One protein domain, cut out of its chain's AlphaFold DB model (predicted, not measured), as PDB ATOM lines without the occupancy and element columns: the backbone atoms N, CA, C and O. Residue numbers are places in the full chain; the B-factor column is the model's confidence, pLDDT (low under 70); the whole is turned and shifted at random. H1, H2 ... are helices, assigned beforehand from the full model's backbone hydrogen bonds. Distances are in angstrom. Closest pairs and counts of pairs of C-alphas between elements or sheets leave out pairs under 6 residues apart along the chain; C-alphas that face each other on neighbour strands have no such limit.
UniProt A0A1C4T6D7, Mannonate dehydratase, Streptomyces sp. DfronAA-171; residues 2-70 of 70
ATOM      1  N   GLN A   2     -21.679 -49.880  46.832       54.66
ATOM      2  CA  GLN A   2     -20.472 -50.693  46.607       54.66
ATOM      3  C   GLN A   2     -19.499 -50.065  45.586       54.66
ATOM      4  O   GLN A   2     -18.300 -50.279  45.690       54.66
ATOM      5  N   GLU A   3     -20.000 -49.213  44.684       54.34
ATOM      6  CA  GLU A   3     -19.202 -48.480  43.682       54.34
ATOM      7  C   GLU A   3     -19.127 -46.968  43.938       54.34
ATOM      8  O   GLU A   3     -18.839 -46.180  43.041       54.34
ATOM      9  N   ALA A   4     -19.359 -46.524  45.176       56.78
ATOM     10  CA  ALA A   4     -19.001 -45.160  45.553       56.78
ATOM     11  C   ALA A   4     -17.490 -45.104  45.815       56.78
ATOM     12  O   ALA A   4     -17.050 -44.956  46.957       56.78
ATOM     13  N   ALA A   5     -16.688 -45.248  44.756       59.59
ATOM     14  CA  ALA A   5     -15.304 -44.813  44.794       59.59
ATOM     15  C   ALA A   5     -15.343 -43.323  45.142       59.59
ATOM     16  O   ALA A   5     -15.737 -42.484  44.334       59.59
ATOM     17  N   THR A   6     -15.039 -42.991  46.396       73.38
ATOM     18  CA  THR A   6     -14.970 -41.592  46.797       73.38
ATOM     19  C   THR A   6     -13.833 -40.985  45.994       73.38
ATOM     20  O   THR A   6     -12.683 -41.403  46.147       73.38
ATOM     21  N   PHE A   7     -14.153 -40.042  45.104       83.69
ATOM     22  CA  PHE A   7     -13.132 -39.338  44.342       83.69
ATOM     23  C   PHE A   7     -12.111 -38.741  45.303       83.69
ATOM     24  O   PHE A   7     -12.488 -38.070  46.272       83.69
ATOM     25  N   ARG A   8     -10.830 -39.008  45.027       87.38
ATOM     26  CA  ARG A   8      -9.713 -38.433  45.778       87.38
ATOM     27  C   ARG A   8      -9.751 -36.915  45.649       87.38
ATOM     28  O   ARG A   8     -10.258 -36.388  44.661       87.38
ATOM     29  N   GLU A   9      -9.163 -36.224  46.617       91.31
ATOM     30  CA  GLU A   9      -9.039 -34.764  46.591       91.31
ATOM     31  C   GLU A   9      -8.397 -34.271  45.288       91.31
ATOM     32  O   GLU A   9      -8.975 -33.426  44.617       91.31
ATOM     33  N   ALA A  10      -7.304 -34.908  44.854       93.69
ATOM     34  CA  ALA A  10      -6.635 -34.598  43.590       93.69
ATOM     35  C   ALA A  10      -7.581 -34.635  42.375       93.69
ATOM     36  O   ALA A  10      -7.495 -33.790  41.493       93.69
ATOM     37  N   THR A  11      -8.521 -35.586  42.332       94.06
ATOM     38  CA  THR A  11      -9.514 -35.649  41.251       94.06
ATOM     39  C   THR A  11     -10.457 -34.453  41.305       94.06
ATOM     40  O   THR A  11     -10.761 -33.885  40.268       94.06
ATOM     41  N   ARG A  12     -10.898 -34.038  42.497       93.88
ATOM     42  CA  ARG A  12     -11.793 -32.881  42.651       93.88
ATOM     43  C   ARG A  12     -11.089 -31.558  42.355       93.88
ATOM     44  O   ARG A  12     -11.739 -30.640  41.874       93.88
ATOM     45  N   GLU A  13      -9.793 -31.474  42.648       96.62
ATOM     46  CA  GLU A  13      -8.970 -30.300  42.349       96.62
ATOM     47  C   GLU A  13      -8.740 -30.147  40.840       96.62
ATOM     48  O   GLU A  13      -8.922 -29.065  40.298       96.62
ATOM     49  N   VAL A  14      -8.392 -31.239  40.153       98.06
ATOM     50  CA  VAL A  14      -8.138 -31.231  38.703       98.06
ATOM     51  C   VAL A  14      -9.429 -31.157  37.885       98.06
ATOM     52  O   VAL A  14      -9.432 -30.586  36.800       98.06
ATOM     53  N   PHE A  15     -10.526 -31.723  38.392       96.56
ATOM     54  CA  PHE A  15     -11.826 -31.749  37.723       96.56
ATOM     55  C   PHE A  15     -12.891 -31.028  38.564       96.56
ATOM     56  O   PHE A  15     -13.725 -31.678  39.217       96.56
ATOM     57  N   PRO A  16     -12.885 -29.685  38.597       95.56
ATOM     58  CA  PRO A  16     -13.892 -28.927  39.326       95.56
ATOM     59  C   PRO A  16     -15.292 -29.205  38.760       95.56
ATOM     60  O   PRO A  16     -15.496 -29.312  37.552       95.56
ATOM     61  N   GLY A  17     -16.265 -29.360  39.659       93.06
ATOM     62  CA  GLY A  17     -17.615 -29.828  39.324       93.06
ATOM     63  C   GLY A  17     -17.819 -31.338  39.494       93.06
ATOM     64  O   GLY A  17     -18.949 -31.807  39.364       93.06
ATOM     65  N   THR A  18     -16.770 -32.100  39.842       92.94
ATOM     66  CA  THR A  18     -16.879 -33.537  40.155       92.94
ATOM     67  C   THR A  18     -18.016 -33.804  41.161       92.94
ATOM     68  O   THR A  18     -17.966 -33.282  42.281       92.94
ATOM     69  N   PRO A  19     -19.019 -34.637  40.816       88.62
ATOM     70  CA  PRO A  19     -20.152 -34.908  41.690       88.62
ATOM     71  C   PRO A  19     -19.739 -35.533  43.025       88.62
ATOM     72  O   PRO A  19     -18.899 -36.435  43.084       88.62
ATOM     73  N   VAL A  20     -20.387 -35.098  44.105       86.19
ATOM     74  CA  VAL A  20     -20.221 -35.675  45.443       86.19
ATOM     75  C   VAL A  20     -21.506 -36.413  45.810       86.19
ATOM     76  O   VAL A  20     -22.586 -35.837  45.682       86.19
ATOM     77  N   PRO A  21     -21.431 -37.686  46.235       85.38
ATOM     78  CA  PRO A  21     -22.628 -38.415  46.602       85.38
ATOM     79  C   PRO A  21     -23.199 -37.874  47.917       85.38
ATOM     80  O   PRO A  21     -22.505 -37.808  48.931       85.38
ATOM     81  N   GLU A  22     -24.493 -37.575  47.926       85.69
ATOM     82  CA  GLU A  22     -25.245 -37.168  49.108       85.69
ATOM     83  C   GLU A  22     -26.214 -38.288  49.488       85.69
ATOM     84  O   GLU A  22     -27.035 -38.736  48.687       85.69
ATOM     85  N   ARG A  23     -26.088 -38.811  50.715       86.50
ATOM     86  CA  ARG A  23     -26.920 -39.926  51.220       86.50
ATOM     87  C   ARG A  23     -26.962 -41.134  50.264       86.50
ATOM     88  O   ARG A  23     -27.990 -41.793  50.112       86.50
ATOM     89  N   GLY A  24     -25.830 -41.424  49.620       83.81
ATOM     90  CA  GLY A  24     -25.675 -42.551  48.697       83.81
ATOM     91  C   GLY A  24     -26.261 -42.331  47.301       83.81
ATOM     92  O   GLY A  24     -26.446 -43.309  46.580       83.81
ATOM     93  N   ARG A  25     -26.563 -41.085  46.918       84.19
ATOM     94  CA  ARG A  25     -27.078 -40.722  45.591       84.19
ATOM     95  C   ARG A  25     -26.230 -39.618  44.973       84.19
ATOM     96  O   ARG A  25     -25.718 -38.763  45.685       84.19
ATOM     97  N   PHE A  26     -26.108 -39.635  43.653       87.12
ATOM     98  CA  PHE A  26     -25.585 -38.504  42.896       87.12
ATOM     99  C   PHE A  26     -26.737 -37.643  42.389       87.12
ATOM    100  O   PHE A  26     -27.811 -38.156  42.064       87.12
ATOM    101  N   HIS A  27     -26.493 -36.341  42.311       87.06
ATOM    102  CA  HIS A  27     -27.440 -35.353  41.816       87.06
ATOM    103  C   HIS A  27     -26.899 -34.731  40.528       87.06
ATOM    104  O   HIS A  27     -25.691 -34.547  40.383       87.06
ATOM    105  N   GLY A  28     -27.793 -34.431  39.585       86.75
ATOM    106  CA  GLY A  28     -27.422 -33.694  38.379       86.75
ATOM    107  C   GLY A  28     -27.014 -32.262  38.723       86.75
ATOM    108  O   GLY A  28     -27.607 -31.650  39.608       86.75
ATOM    109  N   THR A  29     -26.015 -31.727  38.019       88.31
ATOM    110  CA  THR A  29     -25.454 -30.392  38.292       88.31
ATOM    111  C   THR A  29     -26.361 -29.253  37.818       88.31
ATOM    112  O   THR A  29     -26.270 -28.145  38.333       88.31
ATOM    113  N   GLY A  30     -27.223 -29.501  36.823       90.12
ATOM    114  CA  GLY A  30     -28.062 -28.475  36.190       90.12
ATOM    115  C   GLY A  30     -27.288 -27.467  35.329       90.12
ATOM    116  O   GLY A  30     -27.895 -26.563  34.759       90.12
ATOM    117  N   LEU A  31     -25.967 -27.623  35.218       92.12
ATOM    118  CA  LEU A  31     -25.110 -26.796  34.376       92.12
ATOM    119  C   LEU A  31     -25.147 -27.289  32.919       92.12
ATOM    120  O   LEU A  31     -25.342 -28.484  32.686       92.12
ATOM    121  N   PRO A  32     -24.934 -26.408  31.925       94.19
ATOM    122  CA  PRO A  32     -24.770 -26.822  30.535       94.19
ATOM    123  C   PRO A  32     -23.599 -27.801  30.345       94.19
ATOM    124  O   PRO A  32     -22.604 -27.760  31.069       94.19
ATOM    125  N   GLY A  33     -23.687 -28.648  29.318       94.06
ATOM    126  CA  GLY A  33     -22.641 -29.625  29.008       94.06
ATOM    127  C   GLY A  33     -22.547 -30.742  30.052       94.06
ATOM    128  O   GLY A  33     -23.565 -31.225  30.541       94.06
ATOM    129  N   LEU A  34     -21.322 -31.178  30.371       93.50
ATOM    130  CA  LEU A  34     -21.075 -32.242  31.357       93.50
ATOM    131  C   LEU A  34     -21.127 -31.745  32.812       93.50
ATOM    132  O   LEU A  34     -21.155 -32.559  33.733       93.50
ATOM    133  N   GLY A  35     -21.125 -30.425  33.035       94.19
ATOM    134  CA  GLY A  35     -21.100 -29.829  34.374       94.19
ATOM    135  C   GLY A  35     -19.808 -30.068  35.165       94.19
ATOM    136  O   GLY A  35     -19.817 -29.912  36.382       94.19
ATOM    137  N   VAL A  36     -18.727 -30.453  34.480       95.38
ATOM    138  CA  VAL A  36     -17.375 -30.666  35.017       95.38
ATOM    139  C   VAL A  36     -16.382 -30.035  34.044       95.38
ATOM    140  O   VAL A  36     -16.570 -30.153  32.832       95.38
ATOM    141  N   ASP A  37     -15.351 -29.383  34.571       96.94
ATOM    142  CA  ASP A  37     -14.271 -28.758  33.796       96.94
ATOM    143  C   ASP A  37     -12.909 -29.423  34.098       96.94
ATOM    144  O   ASP A  37     -12.847 -30.377  34.878       96.94
ATOM    145  N   PHE A  38     -11.825 -28.951  33.478       97.56
ATOM    146  CA  PHE A  38     -10.462 -29.456  33.669       97.56
ATOM    147  C   PHE A  38      -9.457 -28.331  33.952       97.56
ATOM    148  O   PHE A  38      -9.224 -27.461  33.115       97.56
ATOM    149  N   ASP A  39      -8.809 -28.381  35.117       98.38
ATOM    150  CA  ASP A  39      -7.767 -27.434  35.518       98.38
ATOM    151  C   ASP A  39      -6.363 -27.983  35.196       98.38
ATOM    152  O   ASP A  39      -5.781 -28.793  35.928       98.38
ATOM    153  N   GLU A  40      -5.780 -27.495  34.097       98.06
ATOM    154  CA  GLU A  40      -4.419 -27.845  33.676       98.06
ATOM    155  C   GLU A  40      -3.330 -27.424  34.675       98.06
ATOM    156  O   GLU A  40      -2.279 -28.066  34.756       98.06
ATOM    157  N   ALA A  41      -3.524 -26.331  35.415       98.00
ATOM    158  CA  ALA A  41      -2.544 -25.861  36.387       98.00
ATOM    159  C   ALA A  41      -2.541 -26.755  37.631       98.00
ATOM    160  O   ALA A  41      -1.464 -27.127  38.107       98.00
ATOM    161  N   ALA A  42      -3.720 -27.159  38.107       98.00
ATOM    162  CA  ALA A  42      -3.859 -28.166  39.153       98.00
ATOM    163  C   ALA A  42      -3.285 -29.519  38.709       98.00
ATOM    164  O   ALA A  42      -2.548 -30.149  39.467       98.00
ATOM    165  N   ALA A  43      -3.532 -29.938  37.461       97.56
ATOM    166  CA  ALA A  43      -3.036 -31.210  36.930       97.56
ATOM    167  C   ALA A  43      -1.505 -31.340  37.020       97.56
ATOM    168  O   ALA A  43      -0.989 -32.421  37.308       97.56
ATOM    169  N   ARG A  44      -0.762 -30.235  36.864       97.31
ATOM    170  CA  ARG A  44       0.712 -30.222  36.974       97.31
ATOM    171  C   ARG A  44       1.232 -30.624  38.358       97.31
ATOM    172  O   ARG A  44       2.380 -31.048  38.458       97.31
ATOM    173  N   LYS A  45       0.415 -30.524  39.412       97.25
ATOM    174  CA  LYS A  45       0.774 -30.976  40.768       97.25
ATOM    175  C   LYS A  45       0.796 -32.504  40.891       97.25
ATOM    176  O   LYS A  45       1.389 -33.026  41.833       97.25
ATOM    177  N   TYR A  46       0.171 -33.216  39.951       95.06
ATOM    178  CA  TYR A  46      -0.041 -34.661  39.997       95.06
ATOM    179  C   TYR A  46       0.570 -35.345  38.765       95.06
ATOM    180  O   TYR A  46      -0.160 -35.776  37.869       95.06
ATOM    181  N   PRO A  47       1.911 -35.445  38.684       93.31
ATOM    182  CA  PRO A  47       2.569 -36.092  37.556       93.31
ATOM    183  C   PRO A  47       2.195 -37.575  37.457       93.31
ATOM    184  O   PRO A  47       1.890 -38.234  38.457       93.31
ATOM    185  N   VAL A  48       2.256 -38.106  36.234       91.00
ATOM    186  CA  VAL A  48       2.039 -39.533  35.979       91.00
ATOM    187  C   VAL A  48       3.099 -40.337  36.747       91.00
ATOM    188  O   VAL A  48       4.288 -40.033  36.627       91.00
ATOM    189  N   PRO A  49       2.694 -41.335  37.547       90.38
ATOM    190  CA  PRO A  49       3.622 -42.165  38.302       90.38
ATOM    191  C   PRO A  49       4.455 -43.061  37.384       90.38
ATOM    192  O   PRO A  49       4.090 -43.309  36.234       90.38
ATOM    193  N   GLU A  50       5.549 -43.607  37.912       92.94
ATOM    194  CA  GLU A  50       6.364 -44.569  37.175       92.94
ATOM    195  C   GLU A  50       5.532 -45.797  36.748       92.94
ATOM    196  O   GLU A  50       4.608 -46.207  37.469       92.94
ATOM    197  N   PRO A  51       5.861 -46.427  35.602       89.50
ATOM    198  CA  PRO A  51       5.219 -47.669  35.184       89.50
ATOM    199  C   PRO A  51       5.237 -48.722  36.296       89.50
ATOM    200  O   PRO A  51       6.198 -48.803  37.063       89.50
ATOM    201  N   LEU A  52       4.196 -49.558  36.373       87.38
ATOM    202  CA  LEU A  52       4.060 -50.622  37.376       87.38
ATOM    203  C   LEU A  52       3.853 -50.120  38.817       87.38
ATOM    204  O   LEU A  52       3.781 -50.922  39.750       87.38
ATOM    205  N   ARG A  53       3.695 -48.813  39.058       90.00
ATOM    206  CA  ARG A  53       3.428 -48.309  40.415       90.00
ATOM    207  C   ARG A  53       2.004 -48.601  40.897       90.00
ATOM    208  O   ARG A  53       1.810 -48.855  42.085       90.00
ATOM    209  N   HIS A  54       1.014 -48.587  40.004       86.12
ATOM    210  CA  HIS A  54      -0.401 -48.811  40.354       86.12
ATOM    211  C   HIS A  54      -1.014 -50.053  39.703       86.12
ATOM    212  O   HIS A  54      -2.019 -50.561  40.186       86.12
ATOM    213  N   ASP A  55      -0.400 -50.559  38.644       89.69
ATOM    214  CA  ASP A  55      -0.867 -51.639  37.774       89.69
ATOM    215  C   ASP A  55      -0.114 -52.959  37.995       89.69
ATOM    216  O   ASP A  55      -0.338 -53.936  37.289       89.69
ATOM    217  N   ARG A  56       0.727 -53.050  39.035       89.62
ATOM    218  CA  ARG A  56       1.419 -54.299  39.413       89.62
ATOM    219  C   ARG A  56       0.498 -55.474  39.686       89.62
ATOM    220  O   ARG A  56       0.912 -56.613  39.499       89.62
ATOM    221  N   TRP A  57      -0.730 -55.204  40.120       88.44
ATOM    222  CA  TRP A  57      -1.750 -56.233  40.293       88.44
ATOM    223  C   TRP A  57      -2.057 -56.965  38.979       88.44
ATOM    224  O   TRP A  57      -2.465 -58.115  39.024       88.44
ATOM    225  N   ALA A  58      -1.814 -56.345  37.818       90.25
ATOM    226  CA  ALA A  58      -2.030 -56.969  36.519       90.25
ATOM    227  C   ALA A  58      -0.930 -57.981  36.140       90.25
ATOM    228  O   ALA A  58      -1.087 -58.743  35.189       90.25
ATOM    229  N   LEU A  59       0.180 -58.030  36.885       91.00
ATOM    230  CA  LEU A  59       1.265 -58.997  36.692       91.00
ATOM    231  C   LEU A  59       1.001 -60.299  37.466       91.00
ATOM    232  O   LEU A  59       1.878 -60.801  38.172       91.00
ATOM    233  N   LEU A  60      -0.213 -60.841  37.350       92.12
ATOM    234  CA  LEU A  60      -0.614 -62.066  38.038       92.12
ATOM    235  C   LEU A  60       0.157 -63.280  37.514       92.12
ATOM    236  O   LEU A  60       0.331 -63.487  36.307       92.12
ATOM    237  N   ARG A  61       0.622 -64.095  38.461       93.88
ATOM    238  CA  ARG A  61       1.387 -65.316  38.217       93.88
ATOM    239  C   ARG A  61       0.786 -66.461  39.020       93.88
ATOM    240  O   ARG A  61       0.464 -66.285  40.192       93.88
ATOM    241  N   ASN A  62       0.671 -67.622  38.386       92.88
ATOM    242  CA  ASN A  62       0.348 -68.873  39.066       92.88
ATOM    243  C   ASN A  62       1.523 -69.335  39.942       92.88
ATOM    244  O   ASN A  62       2.643 -68.841  39.808       92.88
ATOM    245  N   GLY A  63       1.290 -70.329  40.806       95.06
ATOM    246  CA  GLY A  63       2.345 -70.920  41.642       95.06
ATOM    247  C   GLY A  63       3.501 -71.544  40.846       95.06
ATOM    248  O   GLY A  63       4.612 -71.628  41.355       95.06
ATOM    249  N   ASP A  64       3.258 -71.923  39.586       95.50
ATOM    250  CA  ASP A  64       4.271 -72.409  38.638       95.50
ATOM    251  C   ASP A  64       4.979 -71.282  37.853       95.50
ATOM    252  O   ASP A  64       5.844 -71.545  37.022       95.50
ATOM    253  N   GLY A  65       4.614 -70.017  38.094       93.50
ATOM    254  CA  GLY A  65       5.173 -68.843  37.424       93.50
ATOM    255  C   GLY A  65       4.560 -68.511  36.056       93.50
ATOM    256  O   GLY A  65       4.957 -67.511  35.440       93.50
ATOM    257  N   SER A  66       3.585 -69.281  35.564       95.69
ATOM    258  CA  SER A  66       2.866 -68.956  34.324       95.69
ATOM    259  C   SER A  66       2.033 -67.673  34.471       95.69
ATOM    260  O   SER A  66       1.565 -67.332  35.559       95.69
ATOM    261  N   VAL A  67       1.888 -66.912  33.378       95.75
ATOM    262  CA  VAL A  67       1.104 -65.662  33.361       95.75
ATOM    263  C   VAL A  67      -0.385 -65.987  33.441       95.75
ATOM    264  O   VAL A  67      -0.867 -66.873  32.732       95.75
ATOM    265  N   GLN A  68      -1.126 -65.232  34.250       93.31
ATOM    266  CA  GLN A  68      -2.587 -65.214  34.219       93.31
ATOM    267  C   GLN A  68      -3.108 -63.876  33.719       93.31
ATOM    268  O   GLN A  68      -2.513 -62.829  33.967       93.31
ATOM    269  N   ARG A  69      -4.234 -63.932  33.005       89.31
ATOM    270  CA  ARG A  69      -5.007 -62.732  32.696       89.31
ATOM    271  C   ARG A  69      -5.771 -62.344  33.968       89.31
ATOM    272  O   ARG A  69      -6.452 -63.224  34.495       89.31
ATOM    273  N   PRO A  70      -5.596 -61.111  34.473       86.00
ATOM    274  CA  PRO A  70      -6.328 -60.616  35.634       86.00
ATOM    275  C   PRO A  70      -7.845 -60.619  35.454       86.00
ATOM    276  O   PRO A  70      -8.299 -60.535  34.288       86.00
TER     277      PRO A  70
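What this domain is: This is residues 2 to 70 of the 70 residues of the protein "Mannonate dehydratase" of Streptomyces sp. DfronAA-171 (UniProt A0A1C4T6D7). There is little regular structure here: two short helices, H1 and H2, pack together where a wide loop, residues 15 to 39, leaves and returns, and from H2 a long arm runs away and folds back near Asp 64. The printed part has 69 residues, with H1 then H2 and no named strand; the class is all helix, with only 10 residues in named elements. It is extended, with a radius of gyration of the C-alphas of 17.8 A, and spans 54 by 31 by 20 A.

How they stand to each other: Start at H1, residues 9 to 14, which touches H2, residues 40 to 43; their closest C-alphas, of Val 14 and Ala 42, are 5.3 A apart. In H1 every O i to N i+4 pair is within hydrogen-bond range; H2 is too short for such a pair.

Where its parts are: Find C-alpha 9 at (-9.039, -34.764, 46.591); H1 runs 8.7 A to C-alpha 14. H2 runs 4.9 A, ending at C-alpha 43, (-3.036, -31.210, 36.930).

The domain as a whole: Look at Pro 32 and Asp 64, whose C-alphas are farthest apart, 54.7 A. The H1 to H2 link is long, 25 residues. Residues 47 to 56 stand free. The printed part has no cut; pLDDT is under 70 in residues 2 to 5.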